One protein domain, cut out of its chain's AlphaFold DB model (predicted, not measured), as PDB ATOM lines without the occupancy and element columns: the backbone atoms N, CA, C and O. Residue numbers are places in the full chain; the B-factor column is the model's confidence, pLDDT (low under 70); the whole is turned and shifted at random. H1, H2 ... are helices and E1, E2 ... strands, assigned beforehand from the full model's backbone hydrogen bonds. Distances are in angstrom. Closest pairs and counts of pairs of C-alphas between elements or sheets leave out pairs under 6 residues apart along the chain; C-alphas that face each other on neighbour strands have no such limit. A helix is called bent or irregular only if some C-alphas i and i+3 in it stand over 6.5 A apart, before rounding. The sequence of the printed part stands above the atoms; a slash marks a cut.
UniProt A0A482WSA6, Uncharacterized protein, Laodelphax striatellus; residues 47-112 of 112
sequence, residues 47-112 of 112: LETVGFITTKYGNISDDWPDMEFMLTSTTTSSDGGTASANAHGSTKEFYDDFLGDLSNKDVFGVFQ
ATOM      1  N   LEU A  47     207.316 250.572 229.035       61.00
ATOM      2  CA  LEU A  47     206.292 251.083 228.112       61.00
ATOM      3  C   LEU A  47     206.752 252.397 227.475       61.00
ATOM      4  O   LEU A  47     206.902 253.411 228.160       61.00
ATOM      5  N   GLU A  48     206.950 252.368 226.161       67.75
ATOM      6  CA  GLU A  48     207.506 253.487 225.398       67.75
ATOM      7  C   GLU A  48     206.457 254.222 224.569       67.75
ATOM      8  O   GLU A  48     206.579 255.423 224.329       67.75
ATOM      9  N   THR A  49     205.432 253.521 224.083       70.81
ATOM     10  CA  THR A  49     204.399 254.116 223.228       70.81
ATOM     11  C   THR A  49     203.071 253.400 223.416       70.81
ATOM     12  O   THR A  49     203.031 252.182 223.561       70.81
ATOM     13  N   VAL A  50     201.979 254.163 223.382       76.62
ATOM     14  CA  VAL A  50     200.613 253.637 223.376       76.62
ATOM     15  C   VAL A  50     199.922 254.084 222.095       76.62
ATOM     16  O   VAL A  50     199.972 255.262 221.737       76.62
ATOM     17  N   GLY A  51     199.317 253.138 221.381       78.12
ATOM     18  CA  GLY A  51     198.556 253.381 220.161       78.12
ATOM     19  C   GLY A  51     197.092 253.014 220.350       78.12
ATOM     20  O   GLY A  51     196.784 251.926 220.821       78.12
ATOM     21  N   PHE A  52     196.190 253.900 219.938       82.88
ATOM     22  CA  PHE A  52     194.751 253.660 219.978       82.88
ATOM     23  C   PHE A  52     194.219 253.450 218.566       82.88
ATOM     24  O   PHE A  52     194.515 254.236 217.663       82.88
ATOM     25  N   ILE A  53     193.434 252.392 218.371       81.31
ATOM     26  CA  ILE A  53     192.769 252.106 217.099       81.31
ATOM     27  C   ILE A  53     191.285 251.895 217.373       81.31
ATOM     28  O   ILE A  53     190.930 251.173 218.298       81.31
ATOM     29  N   THR A  54     190.436 252.496 216.541       80.75
ATOM     30  CA  THR A  54     189.005 252.183 216.484       80.75
ATOM     31  C   THR A  54     188.763 251.193 215.346       80.75
ATOM     32  O   THR A  54     189.016 251.506 214.178       80.75
ATOM     33  N   THR A  55     188.307 249.981 215.651       79.38
ATOM     34  CA  THR A  55     187.957 248.988 214.634       79.38
ATOM     35  C   THR A  55     186.675 249.383 213.910       79.38
ATOM     36  O   THR A  55     185.881 250.201 214.365       79.38
ATOM     37  N   LYS A  56     186.400 248.710 212.788       78.25
ATOM     38  CA  LYS A  56     185.119 248.830 212.073       78.25
ATOM     39  C   LYS A  56     183.888 248.422 212.903       78.25
ATOM     40  O   LYS A  56     182.771 248.624 212.436       78.25
ATOM     41  N   TYR A  57     184.088 247.780 214.055       78.81
ATOM     42  CA  TYR A  57     183.028 247.392 214.984       78.81
ATOM     43  C   TYR A  57     182.901 248.360 216.168       78.81
ATOM     44  O   TYR A  57     181.942 248.248 216.930       78.81
ATOM     45  N   GLY A  58     183.839 249.300 216.310       68.75
ATOM     46  CA  GLY A  58     183.812 250.326 217.338       68.75
ATOM     47  C   GLY A  58     182.652 251.289 217.121       68.75
ATOM     48  O   GLY A  58     182.341 251.684 215.992       68.75
ATOM     49  N   ASN A  59     181.990 251.666 218.212       72.06
ATOM     50  CA  ASN A  59     180.914 252.641 218.160       72.06
ATOM     51  C   ASN A  59     181.493 254.041 217.916       72.06
ATOM     52  O   ASN A  59     181.941 254.708 218.841       72.06
ATOM     53  N   ILE A  60     181.453 254.502 216.663       67.38
ATOM     54  CA  ILE A  60     181.959 255.825 216.258       67.38
ATOM     55  C   ILE A  60     181.238 256.978 216.976       67.38
ATOM     56  O   ILE A  60     181.799 258.061 217.092       67.38
ATOM     57  N   SER A  61     180.014 256.775 217.478       70.38
ATOM     58  CA  SER A  61     179.320 257.807 218.257       70.38
ATOM     59  C   SER A  61     179.844 257.957 219.687       70.38
ATOM     60  O   SER A  61     179.609 259.006 220.279       70.38
ATOM     61  N   ASP A  62     180.540 256.953 220.230       65.94
ATOM     62  CA  ASP A  62     181.084 256.996 221.593       65.94
ATOM     63  C   ASP A  62     182.477 257.646 221.671       65.94
ATOM     64  O   ASP A  62     182.978 257.814 222.773       65.94
ATOM     65  N   ASP A  63     183.095 258.053 220.552       66.69
ATOM     66  CA  ASP A  63     184.388 258.778 220.450       66.69
ATOM     67  C   ASP A  63     185.582 258.150 221.212       66.69
ATOM     68  O   ASP A  63     186.656 258.745 221.326       66.69
ATOM     69  N   TRP A  64     185.413 256.927 221.719       74.88
ATOM     70  CA  TRP A  64     186.423 256.168 222.445       74.88
ATOM     71  C   TRP A  64     186.973 255.032 221.572       74.88
ATOM     72  O   TRP A  64     186.203 254.334 220.902       74.88
ATOM     73  N   PRO A  65     188.303 254.830 221.554       73.38
ATOM     74  CA  PRO A  65     188.920 253.718 220.842       73.38
ATOM     75  C   PRO A  65     188.528 252.385 221.487       73.38
ATOM     76  O   PRO A  65     188.395 252.287 222.705       73.38
ATOM     77  N   ASP A  66     188.348 251.352 220.667       77.06
ATOM     78  CA  ASP A  66     187.966 250.004 221.108       77.06
ATOM     79  C   ASP A  66     189.171 249.051 221.224       77.06
ATOM     80  O   ASP A  66     189.014 247.922 221.688       77.06
ATOM     81  N   MET A  67     190.371 249.498 220.834       80.44
ATOM     82  CA  MET A  67     191.632 248.785 221.040       80.44
ATOM     83  C   MET A  67     192.756 249.725 221.484       80.44
ATOM     84  O   MET A  67     192.946 250.813 220.931       80.44
ATOM     85  N   GLU A  68     193.550 249.236 222.431       80.44
ATOM     86  CA  GLU A  68     194.786 249.843 222.910       80.44
ATOM     87  C   GLU A  68     195.957 248.899 222.604       80.44
ATOM     88  O   GLU A  68     195.855 247.690 222.790       80.44
ATOM     89  N   PHE A  69     197.059 249.450 222.097       79.12
ATOM     90  CA  PHE A  69     198.323 248.747 221.917       79.12
ATOM     91  C   PHE A  69     199.397 249.405 222.762       79.12
ATOM     92  O   PHE A  69     199.664 250.598 222.628       79.12
ATOM     93  N   MET A  70     200.059 248.601 223.573       78.62
ATOM     94  CA  MET A  70     201.174 248.980 224.421       78.62
ATOM     95  C   MET A  70     202.475 248.478 223.793       78.62
ATOM     96  O   MET A  70     202.705 247.276 223.687       78.62
ATOM     97  N   LEU A  71     203.325 249.402 223.349       75.31
ATOM     98  CA  LEU A  71     204.621 249.107 222.742       75.31
ATOM     99  C   LEU A  71     205.732 249.245 223.779       75.31
ATOM    100  O   LEU A  71     205.837 250.265 224.470       75.31
ATOM    101  N   THR A  72     206.581 248.226 223.841       74.50
ATOM    102  CA  THR A  72     207.688 248.144 224.790       74.50
ATOM    103  C   THR A  72     208.995 247.823 224.064       74.50
ATOM    104  O   THR A  72     209.029 246.988 223.159       74.50
ATOM    105  N   SER A  73     210.108 248.443 224.467       68.25
ATOM    106  CA  SER A  73     211.451 248.088 223.955       68.25
ATOM    107  C   SER A  73     212.009 246.797 224.545       68.25
ATOM    108  O   SER A  73     213.064 246.330 224.127       68.25
ATOM    109  N   THR A  74     211.304 246.226 225.518       67.06
ATOM    110  CA  THR A  74     211.644 244.972 226.183       67.06
ATOM    111  C   THR A  74     210.447 244.030 226.143       67.06
ATOM    112  O   THR A  74     209.298 244.466 226.214       67.06
ATOM    113  N   THR A  75     210.694 242.734 226.022       70.69
ATOM    114  CA  THR A  75     209.670 241.680 226.041       70.69
ATOM    115  C   THR A  75     210.118 240.551 226.968       70.69
ATOM    116  O   THR A  75     211.253 240.533 227.438       70.69
ATOM    117  N   THR A  76     209.235 239.593 227.249       70.69
ATOM    118  CA  THR A  76     209.473 238.464 228.159       70.69
ATOM    119  C   THR A  76     210.737 237.666 227.822       70.69
ATOM    120  O   THR A  76     211.315 237.054 228.711       70.69
ATOM    121  N   SER A  77     211.199 237.678 226.565       72.69
ATOM    122  CA  SER A  77     212.446 237.018 226.154       72.69
ATOM    123  C   SER A  77     213.717 237.852 226.379       72.69
ATOM    124  O   SER A  77     214.821 237.303 226.413       72.69
ATOM    125  N   SER A  78     213.592 239.172 226.542       73.06
ATOM    126  CA  SER A  78     214.724 240.099 226.677       73.06
ATOM    127  C   SER A  78     215.479 239.932 227.999       73.06
ATOM    128  O   SER A  78     216.679 240.186 228.043       73.06
ATOM    129  N   ASP A  79     214.811 239.473 229.063       73.31
ATOM    130  CA  ASP A  79     215.416 239.247 230.388       73.31
ATOM    131  C   ASP A  79     215.885 237.801 230.626       73.31
ATOM    132  O   ASP A  79     216.219 237.414 231.754       73.31
ATOM    133  N   GLY A  80     215.871 236.986 229.571       69.56
ATOM    134  CA  GLY A  80     216.308 235.601 229.618       69.56
ATOM    135  C   GLY A  80     215.351 234.643 230.334       69.56
ATOM    136  O   GLY A  80     215.754 233.520 230.638       69.56
ATOM    137  N   GLY A  81     214.109 235.054 230.607       70.56
ATOM    138  CA  GLY A  81     213.094 234.215 231.243       70.56
ATOM    139  C   GLY A  81     213.173 234.254 232.762       70.56
ATOM    140  O   GLY A  81     212.846 233.277 233.434       70.56
ATOM    141  N   THR A  82     213.649 235.373 233.308       72.75
ATOM    142  CA  THR A  82     213.868 235.537 234.745       72.75
ATOM    143  C   THR A  82     212.641 236.154 235.408       72.75
ATOM    144  O   THR A  82     211.728 235.437 235.811       72.75
ATOM    145  N   ALA A  83     212.580 237.475 235.535       69.31
ATOM    146  CA  ALA A  83     211.470 238.146 236.199       69.31
ATOM    147  C   ALA A  83     210.185 238.060 235.361       69.31
ATOM    148  O   ALA A  83     209.123 237.731 235.885       69.31
ATOM    149  N   SER A  84     210.290 238.278 234.051       69.00
ATOM    150  CA  SER A  84     209.147 238.414 233.151       69.00
ATOM    151  C   SER A  84     208.425 237.090 232.932       69.00
ATOM    152  O   SER A  84     207.199 237.057 233.002       69.00
ATOM    153  N   ALA A  85     209.141 235.982 232.719       72.75
ATOM    154  CA  ALA A  85     208.505 234.674 232.529       72.75
ATOM    155  C   ALA A  85     207.774 234.202 233.795       72.75
ATOM    156  O   ALA A  85     206.639 233.730 233.711       72.75
ATOM    157  N   ASN A  86     208.389 234.399 234.966       71.38
ATOM    158  CA  ASN A  86     207.774 234.071 236.252       71.38
ATOM    159  C   ASN A  86     206.523 234.912 236.509       71.38
ATOM    160  O   ASN A  86     205.492 234.390 236.925       71.38
ATOM    161  N   ALA A  87     206.598 236.205 236.215       69.75
ATOM    162  CA  ALA A  87     205.506 237.123 236.459       69.75
ATOM    163  C   ALA A  87     204.320 236.943 235.488       69.75
ATOM    164  O   ALA A  87     203.176 237.158 235.874       69.75
ATOM    165  N   HIS A  88     204.565 236.457 234.265       73.75
ATOM    166  CA  HIS A  88     203.513 236.047 233.323       73.75
ATOM    167  C   HIS A  88     203.045 234.594 233.537       73.75
ATOM    168  O   HIS A  88     202.271 234.074 232.734       73.75
ATOM    169  N   GLY A  89     203.528 233.905 234.580       76.44
ATOM    170  CA  GLY A  89     203.147 232.523 234.892       76.44
ATOM    171  C   GLY A  89     203.545 231.504 233.818       76.44
ATOM    172  O   GLY A  89     202.919 230.449 233.707       76.44
ATOM    173  N   SER A  90     204.557 231.811 233.006       80.56
ATOM    174  CA  SER A  90     205.023 230.920 231.944       80.56
ATOM    175  C   SER A  90     205.792 229.742 232.538       80.56
ATOM    176  O   SER A  90     206.709 229.920 233.338       80.56
ATOM    177  N   THR A  91     205.439 228.521 232.133       85.56
ATOM    178  CA  THR A  91     206.224 227.338 232.500       85.56
ATOM    179  C   THR A  91     207.570 227.372 231.786       85.56
ATOM    180  O   THR A  91     207.681 227.894 230.675       85.56
ATOM    181  N   LYS A  92     208.603 226.788 232.402       83.62
ATOM    182  CA  LYS A  92     209.938 226.754 231.792       83.62
ATOM    183  C   LYS A  92     209.927 226.049 230.433       83.62
ATOM    184  O   LYS A  92     210.567 226.526 229.509       83.62
ATOM    185  N   GLU A  93     209.169 224.962 230.299       87.62
ATOM    186  CA  GLU A  93     209.027 224.249 229.021       87.62
ATOM    187  C   GLU A  93     208.382 225.118 227.943       87.62
ATOM    188  O   GLU A  93     208.902 225.173 226.835       87.62
ATOM    189  N   PHE A  94     207.309 225.850 228.265       87.88
ATOM    190  CA  PHE A  94     206.700 226.779 227.313       87.88
ATOM    191  C   PHE A  94     207.656 227.917 226.939       87.88
ATOM    192  O   PHE A  94     207.772 228.270 225.769       87.88
ATOM    193  N   TYR A  95     208.353 228.479 227.929       86.12
ATOM    194  CA  TYR A  95     209.315 229.550 227.700       86.12
ATOM    195  C   TYR A  95     210.472 229.086 226.808       86.12
ATOM    196  O   TYR A  95     210.801 229.763 225.839       86.12
ATOM    197  N   ASP A  96     211.074 227.936 227.107       88.19
ATOM    198  CA  ASP A  96     212.200 227.407 226.339       88.19
ATOM    199  C   ASP A  96     211.782 227.049 224.901       88.19
ATOM    200  O   ASP A  96     212.532 227.340 223.973       88.19
ATOM    201  N   ASP A  97     210.592 226.467 224.705       89.94
ATOM    202  CA  ASP A  97     210.083 226.068 223.382       89.94
ATOM    203  C   ASP A  97     209.694 227.277 222.513       89.94
ATOM    204  O   ASP A  97     210.032 227.339 221.332       89.94
ATOM    205  N   PHE A  98     209.018 228.273 223.096       87.38
ATOM    206  CA  PHE A  98     208.494 229.416 222.343       87.38
ATOM    207  C   PHE A  98     209.470 230.600 222.259       87.38
ATOM    208  O   PHE A  98     209.558 231.267 221.229       87.38
ATOM    209  N   LEU A  99     210.194 230.886 223.345       86.06
ATOM    210  CA  LEU A  99     211.040 232.078 223.499       86.06
ATOM    211  C   LEU A  99     212.530 231.760 223.657       86.06
ATOM    212  O   LEU A  99     213.338 232.689 223.624       86.06
ATOM    213  N   GLY A 100     212.923 230.490 223.797       84.06
ATOM    214  CA  GLY A 100     214.310 230.094 224.059       84.06
ATOM    215  C   GLY A 100     215.301 230.633 223.026       84.06
ATOM    216  O   GLY A 100     216.342 231.180 223.392       84.06
ATOM    217  N   ASP A 101     214.937 230.597 221.744       86.81
ATOM    218  CA  ASP A 101     215.767 231.116 220.649       86.81
ATOM    219  C   ASP A 101     215.870 232.648 220.622       86.81
ATOM    220  O   ASP A 101     216.792 233.203 220.015       86.81
ATOM    221  N   LEU A 102     214.924 233.340 221.255       85.12
ATOM    222  CA  LEU A 102     214.868 234.799 221.372       85.12
ATOM    223  C   LEU A 102     215.414 235.293 222.718       85.12
ATOM    224  O   LEU A 102     215.492 236.499 222.952       85.12
ATOM    225  N   SER A 103     215.811 234.364 223.587       85.12
ATOM    226  CA  SER A 103     216.306 234.642 224.927       85.12
ATOM    227  C   SER A 103     217.591 235.476 224.876       85.12
ATOM    228  O   SER A 103     218.543 235.125 224.174       85.12
ATOM    229  N   ASN A 104     217.624 236.580 225.628       80.50
ATOM    230  CA  ASN A 104     218.724 237.559 225.667       80.50
ATOM    231  C   ASN A 104     219.047 238.222 224.314       80.50
ATOM    232  O   ASN A 104     220.177 238.668 224.096       80.50
ATOM    233  N   LYS A 105     218.086 238.268 223.387       82.19
ATOM    234  CA  LYS A 105     218.204 239.051 222.154       82.19
ATOM    235  C   LYS A 105     217.419 240.350 222.280       82.19
ATOM    236  O   LYS A 105     216.395 240.402 222.959       82.19
ATOM    237  N   ASP A 106     217.887 241.379 221.582       80.56
ATOM    238  CA  ASP A 106     217.171 242.647 221.472       80.56
ATOM    239  C   ASP A 106     215.922 242.448 220.605       80.56
ATOM    240  O   ASP A 106     216.010 242.103 219.424       80.56
ATOM    241  N   VAL A 107     214.750 242.643 221.204       78.88
ATOM    242  CA  VAL A 107     213.432 242.473 220.581       78.88
ATOM    243  C   VAL A 107     212.451 243.472 221.192       78.88
ATOM    244  O   VAL A 107     212.567 243.814 222.364       78.88
ATOM    245  N   PHE A 108     211.474 243.926 220.407       79.75
ATOM    246  CA  PHE A 108     210.396 244.796 220.884       79.75
ATOM    247  C   PHE A 108     209.123 243.982 221.155       79.75
ATOM    248  O   PHE A 108     208.870 242.974 220.490       79.75
ATOM    249  N   GLY A 109     208.331 244.415 222.134       74.50
ATOM    250  CA  GLY A 109     207.065 243.799 222.528       74.50
ATOM    251  C   GLY A 109     205.862 244.645 222.121       74.50
ATOM    252  O   GLY A 109     205.916 245.876 222.117       74.50
ATOM    253  N   VAL A 110     204.763 243.971 221.783       76.31
ATOM    254  CA  VAL A 110     203.447 244.591 221.596       76.31
ATOM    255  C   VAL A 110     202.463 243.859 222.496       76.31
ATOM    256  O   VAL A 110     202.227 242.666 222.309       76.31
ATOM    257  N   PHE A 111     201.910 244.574 223.466       70.12
ATOM    258  CA  PHE A 111     200.889 244.096 224.391       70.12
ATOM    259  C   PHE A 111     199.537 244.715 224.010       70.12
ATOM    260  O   PHE A 111     199.489 245.853 223.539       70.12
ATOM    261  N   GLN A 112     198.456 243.956 224.183       61.59
ATOM    262  CA  GLN A 112     197.068 244.395 224.013       61.59
ATOM    263  C   GLN A 112     196.354 244.294 225.358       61.59
ATOM    264  O   GLN A 112     196.627 243.299 226.070       61.59
TER     265      GLN A 112
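AT A GLANCE: This is residues 47 to 112 of the 112 residues of an uncharacterized protein of Laodelphax striatellus (UniProt A0A482WSA6). An antiparallel sheet, order E1, E2, E3, makes the middle of a loose rod, between the loop of residues 54 to 66 and helices H1 and H2. Named elements hold under half of the 66 printed residues; the class is mixed. The C-alphas have a radius of gyration of 15.6 A and span 45 by 21 by 18 A.

IN THESE COORDINATES: E1, residues 47 to 53, starts at C-alpha 47 (206.292, 251.083, 228.112) and is 17.5 A long; E2, residues 67 to 72, 16.5 A. H1 is residues 83 to 87; H2, residues 92 to 102, 14.1 A, is irregular, C-alphas 98 and 101 being 7.7 A apart. E3, residues 109 to 111, ends at (200.889, 244.096, 224.391).

HOW THE PARTS SIT: E1 and E2, a hairpin, have N 51 and O 69 within hydrogen-bond range at 2.9 A; E2 and E3 have N 70 and O 111 at 2.8 A. H1 and H2, not on the sheet, are close but not clearly touching, closest C-alphas 85 and 95, 7.1 A. In H2, 5 of 7 O i to N i+4 pairs are within range.

THE WHOLE: The printed part has no cut, a long E1 to E2 link, and 13 residues under pLDDT 70.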